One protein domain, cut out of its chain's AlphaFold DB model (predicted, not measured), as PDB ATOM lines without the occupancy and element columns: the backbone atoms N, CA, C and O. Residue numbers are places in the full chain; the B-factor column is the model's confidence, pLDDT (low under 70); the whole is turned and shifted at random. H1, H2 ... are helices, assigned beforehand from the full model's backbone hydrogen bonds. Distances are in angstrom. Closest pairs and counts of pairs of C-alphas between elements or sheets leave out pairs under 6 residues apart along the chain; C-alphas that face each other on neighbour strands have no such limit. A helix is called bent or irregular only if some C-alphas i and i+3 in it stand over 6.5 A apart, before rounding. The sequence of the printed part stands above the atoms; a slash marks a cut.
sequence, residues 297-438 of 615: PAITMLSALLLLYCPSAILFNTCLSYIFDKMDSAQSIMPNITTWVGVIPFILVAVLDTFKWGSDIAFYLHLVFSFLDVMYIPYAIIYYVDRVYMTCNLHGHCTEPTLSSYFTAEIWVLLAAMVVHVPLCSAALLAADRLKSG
ATOM      1  N   PRO A 297     321.641 415.223 432.380       87.44
ATOM      2  CA  PRO A 297     321.697 413.887 432.986       87.44
ATOM      3  C   PRO A 297     321.636 413.874 434.524       87.44
ATOM      4  O   PRO A 297     321.055 412.961 435.105       87.44
ATOM      5  N   ALA A 298     322.205 414.887 435.189       86.25
ATOM      6  CA  ALA A 298     322.153 415.015 436.647       86.25
ATOM      7  C   ALA A 298     320.727 415.324 437.119       86.25
ATOM      8  O   ALA A 298     320.212 414.671 438.024       86.25
ATOM      9  N   ILE A 299     320.056 416.278 436.456       88.19
ATOM     10  CA  ILE A 299     318.667 416.654 436.742       88.19
ATOM     11  C   ILE A 299     317.730 415.475 436.496       88.19
ATOM     12  O   ILE A 299     316.835 415.239 437.310       88.19
ATOM     13  N   THR A 300     317.896 414.744 435.388       89.94
ATOM     14  CA  THR A 300     317.023 413.602 435.092       89.94
ATOM     15  C   THR A 300     317.186 412.495 436.127       89.94
ATOM     16  O   THR A 300     316.174 411.982 436.604       89.94
ATOM     17  N   MET A 301     318.418 412.188 436.547       91.50
ATOM     18  CA  MET A 301     318.675 411.215 437.611       91.50
ATOM     19  C   MET A 301     318.113 411.676 438.965       91.50
ATOM     20  O   MET A 301     317.352 410.945 439.598       91.50
ATOM     21  N   LEU A 302     318.425 412.905 439.387       91.62
ATOM     22  CA  LEU A 302     317.932 413.505 440.632       91.62
ATOM     23  C   LEU A 302     316.398 413.491 440.694       91.62
ATOM     24  O   LEU A 302     315.813 413.066 441.690       91.62
ATOM     25  N   SER A 303     315.743 413.915 439.611       91.75
ATOM     26  CA  SER A 303     314.281 413.962 439.521       91.75
ATOM     27  C   SER A 303     313.669 412.564 439.567       91.75
ATOM     28  O   SER A 303     312.682 412.358 440.270       91.75
ATOM     29  N   ALA A 304     314.255 411.592 438.859       93.94
ATOM     30  CA  ALA A 304     313.787 410.211 438.888       93.94
ATOM     31  C   ALA A 304     313.889 409.616 440.301       93.94
ATOM     32  O   ALA A 304     312.894 409.119 440.825       93.94
ATOM     33  N   LEU A 305     315.047 409.733 440.956       95.00
ATOM     34  CA  LEU A 305     315.261 409.200 442.305       95.00
ATOM     35  C   LEU A 305     314.333 409.848 443.344       95.00
ATOM     36  O   LEU A 305     313.753 409.145 444.170       95.00
ATOM     37  N   LEU A 306     314.124 411.169 443.281       94.94
ATOM     38  CA  LEU A 306     313.188 411.859 444.177       94.94
ATOM     39  C   LEU A 306     311.729 411.442 443.937       94.94
ATOM     40  O   LEU A 306     310.975 411.288 444.898       94.94
ATOM     41  N   LEU A 307     311.325 411.213 442.683       95.38
ATOM     42  CA  LEU A 307     309.987 410.704 442.364       95.38
ATOM     43  C   LEU A 307     309.772 409.281 442.895       95.38
ATOM     44  O   LEU A 307     308.710 409.002 443.451       95.38
ATOM     45  N   LEU A 308     310.770 408.399 442.768       95.19
ATOM     46  CA  LEU A 308     310.711 407.045 443.332       95.19
ATOM     47  C   LEU A 308     310.705 407.041 444.868       95.19
ATOM     48  O   LEU A 308     310.119 406.146 445.475       95.19
ATOM     49  N   TYR A 309     311.306 408.045 445.502       95.94
ATOM     50  CA  TYR A 309     311.308 408.195 446.955       95.94
ATOM     51  C   TYR A 309     309.926 408.578 447.521       95.94
ATOM     52  O   TYR A 309     309.556 408.110 448.603       95.94
ATOM     53  N   CYS A 310     309.127 409.369 446.792       95.19
ATOM     54  CA  CYS A 310     307.846 409.917 447.263       95.19
ATOM     55  C   CYS A 310     306.903 408.899 447.944       95.19
ATOM     56  O   CYS A 310     306.437 409.195 449.047       95.19
ATOM     57  N   PRO A 311     306.616 407.707 447.381       95.44
ATOM     58  CA  PRO A 311     305.745 406.726 448.034       95.44
ATOM     59  C   PRO A 311     306.251 406.291 449.415       95.44
ATOM     60  O   PRO A 311     305.474 406.247 450.370       95.44
ATOM     61  N   SER A 312     307.556 406.024 449.543       93.81
ATOM     62  CA  SER A 312     308.170 405.634 450.819       93.81
ATOM     63  C   SER A 312     308.092 406.761 451.856       93.81
ATOM     64  O   SER A 312     307.706 406.525 453.001       93.81
ATOM     65  N   ALA A 313     308.339 408.004 451.429       92.88
ATOM     66  CA  ALA A 313     308.259 409.190 452.274       92.88
ATOM     67  C   ALA A 313     306.834 409.449 452.779       92.88
ATOM     68  O   ALA A 313     306.631 409.760 453.954       92.88
ATOM     69  N   ILE A 314     305.833 409.317 451.902       93.62
ATOM     70  CA  ILE A 314     304.421 409.515 452.249       93.62
ATOM     71  C   ILE A 314     303.982 408.470 453.276       93.62
ATOM     72  O   ILE A 314     303.404 408.832 454.301       93.62
ATOM     73  N   LEU A 315     304.281 407.189 453.044       94.00
ATOM     74  CA  LEU A 315     303.902 406.108 453.959       94.00
ATOM     75  C   LEU A 315     304.560 406.267 455.334       94.00
ATOM     76  O   LEU A 315     303.874 406.179 456.354       94.00
ATOM     77  N   PHE A 316     305.861 406.559 455.373       92.31
ATOM     78  CA  PHE A 316     306.588 406.757 456.624       92.31
ATOM     79  C   PHE A 316     306.080 407.974 457.410       92.31
ATOM     80  O   PHE A 316     305.768 407.860 458.595       92.31
ATOM     81  N   ASN A 317     305.903 409.127 456.755       90.50
ATOM     82  CA  ASN A 317     305.363 410.323 457.412       90.50
ATOM     83  C   ASN A 317     303.922 410.119 457.890       90.50
ATOM     84  O   ASN A 317     303.534 410.632 458.942       90.50
ATOM     85  N   THR A 318     303.134 409.323 457.162       90.38
ATOM     86  CA  THR A 318     301.796 408.931 457.613       90.38
ATOM     87  C   THR A 318     301.884 408.075 458.875       90.38
ATOM     88  O   THR A 318     301.137 408.336 459.812       90.38
ATOM     89  N   CYS A 319     302.828 407.132 458.974       89.56
ATOM     90  CA  CYS A 319     303.058 406.371 460.209       89.56
ATOM     91  C   CYS A 319     303.423 407.290 461.383       89.56
ATOM     92  O   CYS A 319     302.824 407.186 462.454       89.56
ATOM     93  N   LEU A 320     304.349 408.231 461.177       86.25
ATOM     94  CA  LEU A 320     304.741 409.189 462.214       86.25
ATOM     95  C   LEU A 320     303.576 410.086 462.655       86.25
ATOM     96  O   LEU A 320     303.511 410.475 463.821       86.25
ATOM     97  N   SER A 321     302.622 410.385 461.766       88.88
ATOM     98  CA  SER A 321     301.454 411.203 462.115       88.88
ATOM     99  C   SER A 321     300.602 410.593 463.238       88.88
ATOM    100  O   SER A 321     299.993 411.337 464.002       88.88
ATOM    101  N   TYR A 322     300.627 409.264 463.425       85.25
ATOM    102  CA  TYR A 322     299.881 408.587 464.494       85.25
ATOM    103  C   TYR A 322     300.380 408.933 465.903       85.25
ATOM    104  O   TYR A 322     299.607 408.773 466.853       85.25
ATOM    105  N   ILE A 323     301.625 409.420 466.030       83.81
ATOM    106  CA  ILE A 323     302.249 409.869 467.287       83.81
ATOM    107  C   ILE A 323     301.639 411.196 467.765       83.81
ATOM    108  O   ILE A 323     301.662 411.496 468.958       83.81
ATOM    109  N   PHE A 324     301.074 411.991 466.854       83.62
ATOM    110  CA  PHE A 324     300.545 413.315 467.155       83.62
ATOM    111  C   PHE A 324     299.017 413.296 467.245       83.62
ATOM    112  O   PHE A 324     298.326 412.870 466.323       83.62
ATOM    113  N   ASP A 325     298.480 413.831 468.339       76.88
ATOM    114  CA  ASP A 325     297.027 413.978 468.518       76.88
ATOM    115  C   ASP A 325     296.481 415.283 467.914       76.88
ATOM    116  O   ASP A 325     295.274 415.430 467.725       76.88
ATOM    117  N   LYS A 326     297.357 416.252 467.610       78.25
ATOM    118  CA  LYS A 326     296.995 417.575 467.081       78.25
ATOM    119  C   LYS A 326     297.732 417.880 465.779       78.25
ATOM    120  O   LYS A 326     298.953 417.742 465.707       78.25
ATOM    121  N   MET A 327     296.993 418.389 464.791       78.44
ATOM    122  CA  MET A 327     297.537 418.784 463.487       78.44
ATOM    123  C   MET A 327     298.575 419.912 463.603       78.44
ATOM    124  O   MET A 327     299.637 419.813 462.997       78.44
ATOM    125  N   ASP A 328     298.316 420.936 464.421       79.12
ATOM    126  CA  ASP A 328     299.227 422.086 464.576       79.12
ATOM    127  C   ASP A 328     300.578 421.675 465.187       79.12
ATOM    128  O   ASP A 328     301.647 422.150 464.790       79.12
ATOM    129  N   SER A 329     300.544 420.732 466.134       84.38
ATOM    130  CA  SER A 329     301.749 420.152 466.732       84.38
ATOM    131  C   SER A 329     302.529 419.326 465.711       84.38
ATOM    132  O   SER A 329     303.745 419.468 465.617       84.38
ATOM    133  N   ALA A 330     301.841 418.517 464.899       85.25
ATOM    134  CA  ALA A 330     302.487 417.759 463.833       85.25
ATOM    135  C   ALA A 330     303.152 418.689 462.801       85.25
ATOM    136  O   ALA A 330     304.303 418.474 462.441       85.25
ATOM    137  N   GLN A 331     302.479 419.758 462.364       82.88
ATOM    138  CA  GLN A 331     303.025 420.682 461.361       82.88
ATOM    139  C   GLN A 331     304.239 421.480 461.850       82.88
ATOM    140  O   GLN A 331     305.136 421.761 461.060       82.88
ATOM    141  N   SER A 332     304.283 421.843 463.132       85.44
ATOM    142  CA  SER A 332     305.401 422.608 463.700       85.44
ATOM    143  C   SER A 332     306.614 421.739 464.046       85.44
ATOM    144  O   SER A 332     307.752 422.191 463.921       85.44
ATOM    145  N   ILE A 333     306.388 420.495 464.475       86.31
ATOM    146  CA  ILE A 333     307.445 419.621 465.001       86.31
ATOM    147  C   ILE A 333     307.973 418.659 463.932       86.31
ATOM    148  O   ILE A 333     309.188 418.481 463.827       86.31
ATOM    149  N   MET A 334     307.091 418.058 463.125       84.94
ATOM    150  CA  MET A 334     307.467 416.999 462.182       84.94
ATOM    151  C   MET A 334     308.562 417.431 461.197       84.94
ATOM    152  O   MET A 334     309.537 416.693 461.095       84.94
ATOM    153  N   PRO A 335     308.495 418.608 460.535       87.56
ATOM    154  CA  PRO A 335     309.529 419.011 459.578       87.56
ATOM    155  C   PRO A 335     310.917 419.137 460.211       87.56
ATOM    156  O   PRO A 335     311.921 418.821 459.581       87.56
ATOM    157  N   ASN A 336     310.983 419.575 461.470       87.44
ATOM    158  CA  ASN A 336     312.248 419.694 462.187       87.44
ATOM    159  C   ASN A 336     312.809 418.311 462.526       87.44
ATOM    160  O   ASN A 336     313.987 418.062 462.290       87.44
ATOM    161  N   ILE A 337     311.968 417.400 463.031       87.62
ATOM    162  CA  ILE A 337     312.385 416.024 463.330       87.62
ATOM    163  C   ILE A 337     312.879 415.330 462.061       87.62
ATOM    164  O   ILE A 337     313.983 414.798 462.062       87.62
ATOM    165  N   THR A 338     312.105 415.364 460.974       86.19
ATOM    166  CA  THR A 338     312.482 414.700 459.718       86.19
ATOM    167  C   THR A 338     313.776 415.265 459.140       86.19
ATOM    168  O   THR A 338     314.618 414.500 458.676       86.19
ATOM    169  N   THR A 339     313.978 416.583 459.239       88.94
ATOM    170  CA  THR A 339     315.223 417.233 458.811       88.94
ATOM    171  C   THR A 339     316.412 416.745 459.635       88.94
ATOM    172  O   THR A 339     317.390 416.273 459.068       88.94
ATOM    173  N   TRP A 340     316.356 416.810 460.968       92.12
ATOM    174  CA  TRP A 340     317.503 416.432 461.804       92.12
ATOM    175  C   TRP A 340     317.815 414.936 461.753       92.12
ATOM    176  O   TRP A 340     318.991 414.572 461.708       92.12
ATOM    177  N   VAL A 341     316.781 414.089 461.714       92.50
ATOM    178  CA  VAL A 341     316.939 412.634 461.599       92.50
ATOM    179  C   VAL A 341     317.653 412.269 460.302       92.50
ATOM    180  O   VAL A 341     318.583 411.484 460.367       92.50
ATOM    181  N   GLY A 342     317.320 412.903 459.170       92.44
ATOM    182  CA  GLY A 342     318.011 412.639 457.904       92.44
ATOM    183  C   GLY A 342     319.385 413.313 457.768       92.44
ATOM    184  O   GLY A 342     320.319 412.717 457.231       92.44
ATOM    185  N   VAL A 343     319.541 414.549 458.262       94.19
ATOM    186  CA  VAL A 343     320.771 415.348 458.085       94.19
ATOM    187  C   VAL A 343     321.936 414.825 458.925       94.19
ATOM    188  O   VAL A 343     323.068 414.832 458.448       94.19
ATOM    189  N   ILE A 344     321.706 414.383 460.164       94.19
ATOM    190  CA  ILE A 344     322.799 413.961 461.057       94.19
ATOM    191  C   ILE A 344     323.547 412.729 460.503       94.19
ATOM    192  O   ILE A 344     324.773 412.804 460.362       94.19
ATOM    193  N   PRO A 345     322.868 411.624 460.123       94.50
ATOM    194  CA  PRO A 345     323.517 410.481 459.482       94.50
ATOM    195  C   PRO A 345     324.139 410.852 458.133       94.50
ATOM    196  O   PRO A 345     325.212 410.357 457.793       94.50
ATOM    197  N   PHE A 346     323.509 411.765 457.385       94.81
ATOM    198  CA  PHE A 346     324.060 412.294 456.139       94.81
ATOM    199  C   PHE A 346     325.414 412.980 456.333       94.81
ATOM    200  O   PHE A 346     326.373 412.606 455.660       94.81
ATOM    201  N   ILE A 347     325.517 413.933 457.265       93.69
ATOM    202  CA  ILE A 347     326.774 414.639 457.542       93.69
ATOM    203  C   ILE A 347     327.862 413.638 457.935       93.69
ATOM    204  O   ILE A 347     328.982 413.737 457.442       93.69
ATOM    205  N   LEU A 348     327.533 412.650 458.774       92.38
ATOM    206  CA  LEU A 348     328.478 411.610 459.178       92.38
ATOM    207  C   LEU A 348     329.034 410.839 457.970       92.38
ATOM    208  O   LEU A 348     330.251 410.730 457.826       92.38
ATOM    209  N   VAL A 349     328.160 410.338 457.091       93.62
ATOM    210  CA  VAL A 349     328.577 409.590 455.891       93.62
ATOM    211  C   VAL A 349     329.376 410.477 454.935       93.62
ATOM    212  O   VAL A 349     330.443 410.071 454.481       93.62
ATOM    213  N   ALA A 350     328.904 411.696 454.664       90.75
ATOM    214  CA  ALA A 350     329.551 412.620 453.736       90.75
ATOM    215  C   ALA A 350     330.957 413.025 454.205       90.75
ATOM    216  O   ALA A 350     331.885 413.076 453.399       90.75
ATOM    217  N   VAL A 351     331.145 413.273 455.507       91.00
ATOM    218  CA  VAL A 351     332.457 413.603 456.087       91.00
ATOM    219  C   VAL A 351     333.416 412.419 455.963       91.00
ATOM    220  O   VAL A 351     334.531 412.596 455.472       91.00
ATOM    221  N   LEU A 352     332.998 411.211 456.354       90.06
ATOM    222  CA  LEU A 352     333.854 410.019 456.275       90.06
ATOM    223  C   LEU A 352     334.299 409.723 454.836       90.06
ATOM    224  O   LEU A 352     335.474 409.437 454.595       90.06
ATOM    225  N   ASP A 353     333.377 409.855 453.883       87.38
ATOM    226  CA  ASP A 353     333.641 409.643 452.462       87.38
ATOM    227  C   ASP A 353     334.565 410.730 451.877       87.38
ATOM    228  O   ASP A 353     335.547 410.415 451.203       87.38
ATOM    229  N   THR A 354     334.331 412.007 452.212       85.69
ATOM    230  CA  THR A 354     335.135 413.145 451.718       85.69
ATOM    231  C   THR A 354     336.583 413.089 452.210       85.69
ATOM    232  O   THR A 354     337.513 413.306 451.432       85.69
ATOM    233  N   PHE A 355     336.802 412.775 453.491       85.56
ATOM    234  CA  PHE A 355     338.151 412.676 454.066       85.56
ATOM    235  C   PHE A 355     338.847 411.339 453.763       85.56
ATOM    236  O   PHE A 355     340.000 411.152 454.157       85.56
ATOM    237  N   LYS A 356     338.172 410.405 453.073       77.12
ATOM    238  CA  LYS A 356     338.630 409.022 452.842       77.12
ATOM    239  C   LYS A 356     339.063 408.300 454.128       77.12
ATOM    240  O   LYS A 356     339.868 407.368 454.088       77.12
ATOM    241  N   TRP A 357     338.540 408.714 455.281       75.62
ATOM    242  CA  TRP A 357     338.806 408.073 456.564       75.62
ATOM    243  C   TRP A 357     337.927 406.831 456.675       75.62
ATOM    244  O   TRP A 357     336.812 406.882 457.181       75.62
ATOM    245  N   GLY A 358     338.430 405.718 456.139       70.62
ATOM    246  CA  GLY A 358     337.677 404.471 456.048       70.62
ATOM    247  C   GLY A 358     336.563 404.562 455.007       70.62
ATOM    248  O   GLY A 358     335.388 404.517 455.359       70.62
ATOM    249  N   SER A 359     336.924 404.658 453.722       75.00
ATOM    250  CA  SER A 359     335.962 404.642 452.603       75.00
ATOM    251  C   SER A 359     334.993 403.458 452.674       75.00
ATOM    252  O   SER A 359     333.808 403.605 452.384       75.00
ATOM    253  N   ASP A 360     335.474 402.307 453.146       86.19
ATOM    254  CA  ASP A 360     334.648 401.114 453.336       86.19
ATOM    255  C   ASP A 360     333.603 401.339 454.439       86.19
ATOM    256  O   ASP A 360     332.436 400.987 454.281       86.19
ATOM    257  N   ILE A 361     333.986 402.012 455.531       88.81
ATOM    258  CA  ILE A 361     333.088 402.363 456.641       88.81
ATOM    259  C   ILE A 361     331.993 403.316 456.153       88.81
ATOM    260  O   ILE A 361     330.825 403.119 456.487       88.81
ATOM    261  N   ALA A 362     332.340 404.316 455.337       90.81
ATOM    262  CA  ALA A 362     331.364 405.244 454.769       90.81
ATOM    263  C   ALA A 362     330.320 404.517 453.904       90.81
ATOM    264  O   ALA A 362     329.124 404.780 454.039       90.81
ATOM    265  N   PHE A 363     330.748 403.550 453.084       92.62
ATOM    266  CA  PHE A 363     329.839 402.726 452.283       92.62
ATOM    267  C   PHE A 363     328.936 401.833 453.149       92.62
ATOM    268  O   PHE A 363     327.731 401.764 452.910       92.62
ATOM    269  N   TYR A 364     329.471 401.186 454.191       93.75
ATOM    270  CA  TYR A 364     328.653 400.377 455.104       93.75
ATOM    271  C   TYR A 364     327.642 401.218 455.890       93.75
ATOM    272  O   TYR A 364     326.497 400.803 456.056       93.75
ATOM    273  N   LEU A 365     328.030 402.410 456.346       94.25
ATOM    274  CA  LEU A 365     327.107 403.334 457.005       94.25
ATOM    275  C   LEU A 365     326.027 403.824 456.042       94.25
ATOM    276  O   LEU A 365     324.856 403.844 456.411       94.25
ATOM    277  N   HIS A 366     326.392 404.151 454.799       96.06
ATOM    278  CA  HIS A 366     325.429 404.475 453.751       96.06
ATOM    279  C   HIS A 366     324.427 403.335 453.524       96.06
ATOM    280  O   HIS A 366     323.222 403.584 453.475       96.06
ATOM    281  N   LEU A 367     324.902 402.089 453.444       95.50
ATOM    282  CA  LEU A 367     324.055 400.903 453.318       95.50
ATOM    283  C   LEU A 367     323.074 400.794 454.490       95.50
ATOM    284  O   LEU A 367     321.870 400.681 454.278       95.50
ATOM    285  N   VAL A 368     323.572 400.870 455.723       95.94
ATOM    286  CA  VAL A 368     322.741 400.745 456.929       95.94
ATOM    287  C   VAL A 368     321.709 401.871 457.013       95.94
ATOM    288  O   VAL A 368     320.523 401.598 457.201       95.94
ATOM    289  N   PHE A 369     322.121 403.129 456.839       96.94
ATOM    290  CA  PHE A 369     321.209 404.268 456.937       96.94
ATOM    291  C   PHE A 369     320.193 404.309 455.799       96.94
ATOM    292  O   PHE A 369     319.048 404.662 456.050       96.94
ATOM    293  N   SER A 370     320.549 403.865 454.590       96.44
ATOM    294  CA  SER A 370     319.598 403.809 453.474       96.44
ATOM    295  C   SER A 370     318.400 402.907 453.773       96.44
ATOM    296  O   SER A 370     317.285 403.288 453.437       96.44
ATOM    297  N   PHE A 371     318.608 401.755 454.425       96.06
ATOM    298  CA  PHE A 371     317.543 400.788 454.741       96.06
ATOM    299  C   PHE A 371     316.821 401.032 456.075       96.06
ATOM    300  O   PHE A 371     315.724 400.512 456.281       96.06
ATOM    301  N   LEU A 372     317.442 401.751 457.015       93.19
ATOM    302  CA  LEU A 372     316.855 402.006 458.336       93.19
ATOM    303  C   LEU A 372     316.205 403.384 458.449       93.19
ATOM    304  O   LEU A 372     315.246 403.540 459.205       93.19
ATOM    305  N   ASP A 373     316.711 404.373 457.716       93.38
ATOM    306  CA  ASP A 373     316.263 405.755 457.806       93.38
ATOM    307  C   ASP A 373     315.730 406.255 456.460       93.38
ATOM    308  O   ASP A 373     316.462 406.610 455.537       93.38
ATOM    309  N   VAL A 374     314.402 406.343 456.365       94.56
ATOM    310  CA  VAL A 374     313.719 406.876 455.181       94.56
ATOM    311  C   VAL A 374     314.090 408.348 454.945       94.56
ATOM    312  O   VAL A 374     314.147 408.780 453.799       94.56
ATOM    313  N   MET A 375     314.371 409.127 455.998       94.31
ATOM    314  CA  MET A 375     314.655 410.566 455.895       94.31
ATOM    315  C   MET A 375     316.091 410.869 455.446       94.31
ATOM    316  O   MET A 375     316.355 411.977 454.979       94.31
ATOM    317  N   TYR A 376     317.005 409.901 455.530       95.94
ATOM    318  CA  TYR A 376     318.382 410.007 455.036       95.94
ATOM    319  C   TYR A 376     318.463 410.042 453.496       95.94
ATOM    320  O   TYR A 376     319.271 410.774 452.915       95.94
ATOM    321  N   ILE A 377     317.580 409.295 452.827       95.12
ATOM    322  CA  ILE A 377     317.549 409.085 451.372       95.12
ATOM    323  C   ILE A 377     317.646 410.379 450.533       95.12
ATOM    324  O   ILE A 377     318.508 410.428 449.656       95.12
ATOM    325  N   PRO A 378     316.831 411.436 450.742       94.81
ATOM    326  CA  PRO A 378     316.900 412.644 449.915       94.81
ATOM    327  C   PRO A 378     318.265 413.342 449.967       94.81
ATOM    328  O   PRO A 378     318.724 413.859 448.950       94.81
ATOM    329  N   TYR A 379     318.939 413.324 451.119       94.69
ATOM    330  CA  TYR A 379     320.273 413.906 451.264       94.69
ATOM    331  C   TYR A 379     321.336 413.054 450.566       94.69
ATOM    332  O   TYR A 379     322.199 413.586 449.868       94.69
ATOM    333  N   ALA A 380     321.228 411.728 450.684       94.25
ATOM    334  CA  ALA A 380     322.105 410.795 449.989       94.25
ATOM    335  C   ALA A 380     321.969 410.894 448.460       94.25
ATOM    336  O   ALA A 380     322.984 410.914 447.769       94.25
ATOM    337  N   ILE A 381     320.745 411.034 447.927       94.31
ATOM    338  CA  ILE A 381     320.514 411.246 446.487       94.31
ATOM    339  C   ILE A 381     321.310 412.460 445.996       94.31
ATOM    340  O   ILE A 381     322.050 412.348 445.022       94.31
ATOM    341  N   ILE A 382     321.176 413.609 446.669       92.19
ATOM    342  CA  ILE A 382     321.865 414.845 446.266       92.19
ATOM    343  C   ILE A 382     323.382 414.635 446.286       92.19
ATOM    344  O   ILE A 382     324.055 414.972 445.318       92.19
ATOM    345  N   TYR A 383     323.908 414.039 447.356       92.06
ATOM    346  CA  TYR A 383     325.342 413.828 447.530       92.06
ATOM    347  C   TYR A 383     325.958 412.886 446.495       92.06
ATOM    348  O   TYR A 383     326.976 413.222 445.896       92.06
ATOM    349  N   TYR A 384     325.355 411.721 446.245       91.88
ATOM    350  CA  TYR A 384     325.929 410.751 445.308       91.88
ATOM    351  C   TYR A 384     325.768 411.176 443.843       91.88
ATOM    352  O   TYR A 384     326.657 410.903 443.036       91.88
ATOM    353  N   VAL A 385     324.701 411.912 443.502       90.44
ATOM    354  CA  VAL A 385     324.573 412.553 442.181       90.44
ATOM    355  C   VAL A 385     325.647 413.637 442.007       90.44
ATOM    356  O   VAL A 385     326.353 413.636 440.998       90.44
ATOM    357  N   ASP A 386     325.832 414.509 443.003       88.12
ATOM    358  CA  ASP A 386     326.870 415.550 442.992       88.12
ATOM    359  C   ASP A 386     328.286 414.958 442.898       88.12
ATOM    360  O   ASP A 386     329.106 415.394 442.087       88.12
ATOM    361  N   ARG A 387     328.562 413.887 443.651       86.94
ATOM    362  CA  ARG A 387     329.860 413.204 443.669       86.94
ATOM    363  C   ARG A 387     330.241 412.627 442.306       86.94
ATOM    364  O   ARG A 387     331.397 412.773 441.899       86.94
ATOM    365  N   VAL A 388     329.315 411.983 441.588       86.94
ATOM    366  CA  VAL A 388     329.577 411.447 440.235       86.94
ATOM    367  C   VAL A 388     329.961 412.579 439.287       86.94
ATOM    368  O   VAL A 388     330.944 412.467 438.548       86.94
ATOM    369  N   TYR A 389     329.239 413.700 439.358       82.81
ATOM    370  CA  TYR A 389     329.562 414.873 438.561       82.81
ATOM    371  C   TYR A 389     330.950 415.441 438.891       82.81
ATOM    372  O   TYR A 389     331.771 415.628 437.990       82.81
ATOM    373  N   MET A 390     331.238 415.678 440.174       80.00
ATOM    374  CA  MET A 390     332.522 416.235 440.608       80.00
ATOM    375  C   MET A 390     333.690 415.316 440.241       80.00
ATOM    376  O   MET A 390     334.739 415.796 439.819       80.00
ATOM    377  N   THR A 391     333.503 413.995 440.321       79.75
ATOM    378  CA  THR A 391     334.534 413.011 439.954       79.75
ATOM    379  C   THR A 391     334.857 413.056 438.458       79.75
ATOM    380  O   THR A 391     336.037 413.039 438.105       79.75
ATOM    381  N   CYS A 392     333.841 413.168 437.591       77.44
ATOM    382  CA  CYS A 392     334.016 413.319 436.139       77.44
ATOM    383  C   CYS A 392     334.747 414.628 435.788       77.44
ATOM    384  O   CYS A 392     335.695 414.608 435.002       77.44
ATOM    385  N   ASN A 393     334.362 415.739 436.427       72.19
ATOM    386  CA  ASN A 393     334.918 417.064 436.146       72.19
ATOM    387  C   ASN A 393     336.364 417.233 436.669       72.19
ATOM    388  O   ASN A 393     337.212 417.792 435.980       72.19
ATOM    389  N   LEU A 394     336.679 416.715 437.865       66.56
ATOM    390  CA  LEU A 394     338.000 416.873 438.499       66.56
ATOM    391  C   LEU A 394     339.104 416.010 437.870       66.56
ATOM    392  O   LEU A 394     340.260 416.420 437.876       66.56
ATOM    393  N   HIS A 395     338.776 414.831 437.335       62.38
ATOM    394  CA  HIS A 395     339.778 413.931 436.745       62.38
ATOM    395  C   HIS A 395     339.993 414.156 435.239       62.38
ATOM    396  O   HIS A 395     340.810 413.469 434.632       62.38
ATOM    397  N   GLY A 396     339.265 415.091 434.616       58.62
ATOM    398  CA  GLY A 396     339.401 415.395 433.186       58.62
ATOM    399  C   GLY A 396     339.033 414.233 432.254       58.62
ATOM    400  O   GLY A 396     339.403 414.250 431.082       58.62
ATOM    401  N   HIS A 397     338.320 413.217 432.753       60.62
ATOM    402  CA  HIS A 397     337.923 412.043 431.970       60.62
ATOM    403  C   HIS A 397     336.732 412.322 431.036       60.62
ATOM    404  O   HIS A 397     336.539 411.586 430.069       60.62
ATOM    405  N   CYS A 398     335.932 413.361 431.307       61.69
ATOM    406  CA  CYS A 398     334.734 413.710 430.542       61.69
ATOM    407  C   CYS A 398     334.321 415.181 430.756       61.69
ATOM    408  O   CYS A 398     334.526 415.732 431.832       61.69
ATOM    409  N   THR A 399     333.731 415.822 429.735       63.94
ATOM    410  CA  THR A 399     333.194 417.199 429.824       63.94
ATOM    411  C   THR A 399     331.773 417.242 430.389       63.94
ATOM    412  O   THR A 399     331.423 418.190 431.083       63.94
ATOM    413  N   GLU A 400     330.968 416.202 430.138       69.12
ATOM    414  CA  GLU A 400     329.641 416.001 430.733       69.12
ATOM    415  C   GLU A 400     329.397 414.496 430.984       69.12
ATOM    416  O   GLU A 400     329.605 413.688 430.073       69.12
ATOM    417  N   PRO A 401     328.966 414.079 432.190       79.50
ATOM    418  CA  PRO A 401     328.667 412.678 432.478       79.50
ATOM    419  C   PRO A 401     327.362 412.229 431.805       79.50
ATOM    420  O   PRO A 401     326.335 412.904 431.881       79.50
ATOM    421  N   THR A 402     327.376 411.045 431.194       84.88
ATOM    422  CA  THR A 402     326.178 410.400 430.631       84.88
ATOM    423  C   THR A 402     325.278 409.829 431.732       84.88
ATOM    424  O   THR A 402     325.735 409.538 432.836       84.88
ATOM    425  N   LEU A 403     323.994 409.597 431.429       85.69
ATOM    426  CA  LEU A 403     323.024 409.067 432.401       85.69
ATOM    427  C   LEU A 403     323.450 407.717 433.012       85.69
ATOM    428  O   LEU A 403     323.221 407.478 434.194       85.69
ATOM    429  N   SER A 404     324.109 406.850 432.236       87.19
ATOM    430  CA  SER A 404     324.599 405.552 432.717       87.19
ATOM    431  C   SER A 404     325.666 405.678 433.808       87.19
ATOM    432  O   SER A 404     325.759 404.808 434.668       87.19
ATOM    433  N   SER A 405     326.431 406.773 433.809       86.88
ATOM    434  CA  SER A 405     327.516 407.014 434.771       86.88
ATOM    435  C   SER A 405     327.009 407.202 436.204       86.88
ATOM    436  O   SER A 405     327.763 407.021 437.153       86.88
ATOM    437  N   TYR A 406     325.727 407.539 436.367       89.38
ATOM    438  CA  TYR A 406     325.100 407.728 437.672       89.38
ATOM    439  C   TYR A 406     324.601 406.426 438.312       89.38
ATOM    440  O   TYR A 406     324.240 406.441 439.482       89.38
ATOM    441  N   PHE A 407     324.576 405.292 437.604       91.75
ATOM    442  CA  PHE A 407     324.158 404.003 438.179       91.75
ATOM    443  C   PHE A 407     325.294 403.336 438.967       91.75
ATOM    444  O   PHE A 407     325.731 402.226 438.651       91.75
ATOM    445  N   THR A 408     325.796 404.028 439.987       92.44
ATOM    446  CA  THR A 408     326.832 403.516 440.888       92.44
ATOM    447  C   THR A 408     326.246 402.560 441.931       92.44
ATOM    448  O   THR A 408     325.027 402.476 442.102       92.44
ATOM    449  N   ALA A 409     327.103 401.819 442.642       92.44
ATOM    450  CA  ALA A 409     326.664 400.877 443.675       92.44
ATOM    451  C   ALA A 409     325.839 401.565 444.778       92.44
ATOM    452  O   ALA A 409     324.854 401.009 445.255       92.44
ATOM    453  N   GLU A 410     326.195 402.798 445.132       94.00
ATOM    454  CA  GLU A 410     325.500 403.629 446.116       94.00
ATOM    455  C   GLU A 410     324.087 404.005 445.641       94.00
ATOM    456  O   GLU A 410     323.113 403.882 446.383       94.00
ATOM    457  N   ILE A 411     323.923 404.359 444.362       94.50
ATOM    458  CA  ILE A 411     322.595 404.634 443.797       94.50
ATOM    459  C   ILE A 411     321.737 403.358 443.730       94.50
ATOM    460  O   ILE A 411     320.535 403.411 444.003       94.50
ATOM    461  N   TRP A 412     322.331 402.194 443.448       95.88
ATOM    462  CA  TRP A 412     321.618 400.912 443.513       95.88
ATOM    463  C   TRP A 412     321.147 400.563 444.928       95.88
ATOM    464  O   TRP A 412     320.034 400.054 445.087       95.88
ATOM    465  N   VAL A 413     321.944 400.876 445.954       96.56
ATOM    466  CA  VAL A 413     321.547 400.731 447.364       96.56
ATOM    467  C   VAL A 413     320.330 401.601 447.679       96.56
ATOM    468  O   VAL A 413     319.362 401.101 448.254       96.56
ATOM    469  N   LEU A 414     320.328 402.866 447.245       96.25
ATOM    470  CA  LEU A 414     319.186 403.768 447.432       96.25
ATOM    471  C   LEU A 414     317.913 403.244 446.753       96.25
ATOM    472  O   LEU A 414     316.845 403.245 447.365       96.25
ATOM    473  N   LEU A 415     318.017 402.753 445.515       96.19
ATOM    474  CA  LEU A 415     316.886 402.157 444.796       96.19
ATOM    475  C   LEU A 415     316.335 400.921 445.520       96.19
ATOM    476  O   LEU A 415     315.121 400.797 445.696       96.19
ATOM    477  N   ALA A 416     317.214 400.023 445.974       96.56
ATOM    478  CA  ALA A 416     316.817 398.828 446.713       96.56
ATOM    479  C   ALA A 416     316.120 399.183 448.037       96.56
ATOM    480  O   ALA A 416     315.074 398.613 448.356       96.56
ATOM    481  N   ALA A 417     316.648 400.165 448.771       96.56
ATOM    482  CA  ALA A 417     316.042 400.649 450.003       96.56
ATOM    483  C   ALA A 417     314.635 401.218 449.774       96.56
ATOM    484  O   ALA A 417     313.694 400.805 450.452       96.56
ATOM    485  N   MET A 418     314.440 402.078 448.765       95.81
ATOM    486  CA  MET A 418     313.115 402.627 448.434       95.81
ATOM    487  C   MET A 418     312.085 401.525 448.144       95.81
ATOM    488  O   MET A 418     310.948 401.605 448.613       95.81
ATOM    489  N   VAL A 419     312.486 400.473 447.420       95.44
ATOM    490  CA  VAL A 419     311.618 399.322 447.119       95.44
ATOM    491  C   VAL A 419     311.254 398.542 448.384       95.44
ATOM    492  O   VAL A 419     310.103 398.138 448.527       95.44
ATOM    493  N   VAL A 420     312.186 398.365 449.327       96.19
ATOM    494  CA  VAL A 420     311.931 397.680 450.611       96.19
ATOM    495  C   VAL A 420     311.089 398.533 451.566       96.19
ATOM    496  O   VAL A 420     310.251 398.003 452.301       96.19
ATOM    497  N   HIS A 421     311.252 399.855 451.547       96.00
ATOM    498  CA  HIS A 421     310.542 400.755 452.455       96.00
ATOM    499  C   HIS A 421     309.035 400.763 452.207       96.00
ATOM    500  O   HIS A 421     308.270 400.850 453.165       96.00
ATOM    501  N   VAL A 422     308.584 400.648 450.955       95.19
ATOM    502  CA  VAL A 422     307.151 400.668 450.614       95.19
ATOM    503  C   VAL A 422     306.353 399.560 451.328       95.19
ATOM    504  O   VAL A 422     305.414 399.901 452.056       95.19
ATOM    505  N   PRO A 423     306.682 398.257 451.201       95.94
ATOM    506  CA  PRO A 423     305.960 397.202 451.911       95.94
ATOM    507  C   PRO A 423     306.157 397.282 453.430       95.94
ATOM    508  O   PRO A 423     305.194 397.084 454.170       95.94
ATOM    509  N   LEU A 424     307.358 397.634 453.906       94.12
ATOM    510  CA  LEU A 424     307.644 397.750 455.339       94.12
ATOM    511  C   LEU A 424     306.809 398.857 456.001       94.12
ATOM    512  O   LEU A 424     306.130 398.612 457.000       94.12
ATOM    513  N   CYS A 425     306.799 400.057 455.418       94.06
ATOM    514  CA  CYS A 425     306.011 401.183 455.915       94.06
ATOM    515  C   CYS A 425     304.508 400.932 455.756       94.06
ATOM    516  O   CYS A 425     303.736 401.333 456.619       94.06
ATOM    517  N   SER A 426     304.073 400.228 454.705       93.00
ATOM    518  CA  SER A 426     302.665 399.828 454.554       93.00
ATOM    519  C   SER A 426     302.222 398.874 455.668       93.00
ATOM    520  O   SER A 426     301.150 399.049 456.250       93.00
ATOM    521  N   ALA A 427     303.055 397.889 456.016       93.00
ATOM    522  CA  ALA A 427     302.794 396.979 457.128       93.00
ATOM    523  C   ALA A 427     302.802 397.714 458.479       93.00
ATOM    524  O   ALA A 427     301.923 397.479 459.310       93.00
ATOM    525  N   ALA A 428     303.748 398.639 458.680       90.69
ATOM    526  CA  ALA A 428     303.814 399.480 459.872       90.69
ATOM    527  C   ALA A 428     302.581 400.385 460.005       90.69
ATOM    528  O   ALA A 428     302.015 400.482 461.091       90.69
ATOM    529  N   LEU A 429     302.113 400.979 458.904       90.62
ATOM    530  CA  LEU A 429     300.906 401.800 458.872       90.62
ATOM    531  C   LEU A 429     299.670 400.978 459.245       90.62
ATOM    532  O   LEU A 429     298.876 401.401 460.083       90.62
ATOM    533  N   LEU A 430     299.532 399.775 458.680       88.25
ATOM    534  CA  LEU A 430     298.442 398.859 459.015       88.25
ATOM    535  C   LEU A 430     298.493 398.432 460.490       88.25
ATOM    536  O   LEU A 430     297.456 398.312 461.143       88.25
ATOM    537  N   ALA A 431     299.691 398.197 461.029       86.69
ATOM    538  CA  ALA A 431     299.878 397.881 462.440       86.69
ATOM    539  C   ALA A 431     299.516 399.072 463.340       86.69
ATOM    540  O   ALA A 431     298.790 398.889 464.315       86.69
ATOM    541  N   ALA A 432     299.956 400.285 462.995       86.31
ATOM    542  CA  ALA A 432     299.641 401.512 463.722       86.31
ATOM    543  C   ALA A 432     298.131 401.795 463.735       86.31
ATOM    544  O   ALA A 432     297.568 402.062 464.799       86.31
ATOM    545  N   ASP A 433     297.460 401.646 462.590       83.88
ATOM    546  CA  ASP A 433     296.009 401.795 462.477       83.88
ATOM    547  C   ASP A 433     295.263 400.753 463.323       83.88
ATOM    548  O   ASP A 433     294.369 401.089 464.103       83.88
ATOM    549  N   ARG A 434     295.684 399.482 463.282       78.31
ATOM    550  CA  ARG A 434     295.103 398.424 464.129       78.31
ATOM    551  C   ARG A 434     295.320 398.678 465.620       78.31
ATOM    552  O   ARG A 434     294.395 398.473 466.405       78.31
ATOM    553  N   LEU A 435     296.503 399.144 466.020       76.38
ATOM    554  CA  LEU A 435     296.814 399.469 467.413       76.38
ATOM    555  C   LEU A 435     295.984 400.659 467.914       76.38
ATOM    556  O   LEU A 435     295.415 400.574 469.002       76.38
ATOM    557  N   LYS A 436     295.856 401.729 467.116       74.19
ATOM    558  CA  LYS A 436     295.093 402.932 467.491       74.19
ATOM    559  C   LYS A 436     293.582 402.687 467.476       74.19
ATOM    560  O   LYS A 436     292.889 403.131 468.386       74.19
ATOM    561  N   SER A 437     293.081 401.899 466.523       64.44
ATOM    562  CA  SER A 437     291.678 401.458 466.478       64.44
ATOM    563  C   SER A 437     291.341 400.361 467.497       64.44
ATOM    564  O   SER A 437     290.174 400.006 467.645       64.44
ATOM    565  N   GLY A 438     292.328 399.801 468.211       58.81
ATOM    566  CA  GLY A 438     292.133 398.747 469.210       58.81
ATOM    567  C   GLY A 438     291.782 397.368 468.628       58.81
ATOM    568  O   GLY A 438     291.189 396.538 469.325       58.81
TER     569      GLY A 438
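This is residues 297 to 438 of the 615 residues of the protein "ATP-binding cassette sub-family A member 8-A" of Eumeta variegata (UniProt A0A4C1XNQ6). A long rod of helices: H2, H3, H4 and H6 form an elongated up-and-down bundle, each running against the one before. The bent helix H1 packs along it, on H4 with its first arm and on H6 with its second, and tiny H5 packs by the first residues of H1. The printed part has 142 residues, with six named helices, H1 to H6 in order, and no named strand: all helix. It is only just compact, close to loose, with a radius of gyration of the C-alphas of 17.2 A and spans of 61, 28 and 26 A.

H1, residues 297 to 321, assigned as one helix by its hydrogen bonds, is bent: C-alphas 308 and 311 are 6.8 A apart, between arms H1a, residues 297 to 308, and H1b, residues 311 to 321. H1a touches H4, residues 377 to 394, opposite ways at a shallow tilt of 14 degrees; the closest C-alphas, of Ala 298 and Val 385, are 6.5 A apart. H1b touches H6, residues 409 to 436; the closest C-alphas, of Ser 312 and Val 422, are 5.1 A apart. H2, residues 327 to 354, and H3, residues 359 to 372, form a helical hairpin; the closest C-alphas, of Val 349 and Ala 362, are 5.3 A apart. H5, residues 403 to 406, touches H1a; the closest C-alphas, of Pro 297 and Leu 403, are 5.0 A apart. Every O i to N i+4 pair is within hydrogen-bond range in H1a, H1b, H3 and H4, against 21 of 24 in H2 and 23 of 24 in H6; H5 is too short for one.

H1a begins at C-alpha 297 (321.697, 413.887, 432.986). H2 is 39.8 A long, H4 25.4 A and H6 39.6 A, ending at C-alpha 436 (295.093, 402.932, 467.491).

The C-alphas farthest apart, of Gly 396 and Gly 438, are 61.7 A apart. The printed part has no cut and no long link. Residues 394 to 400 and 437 to 438 have pLDDT under 70.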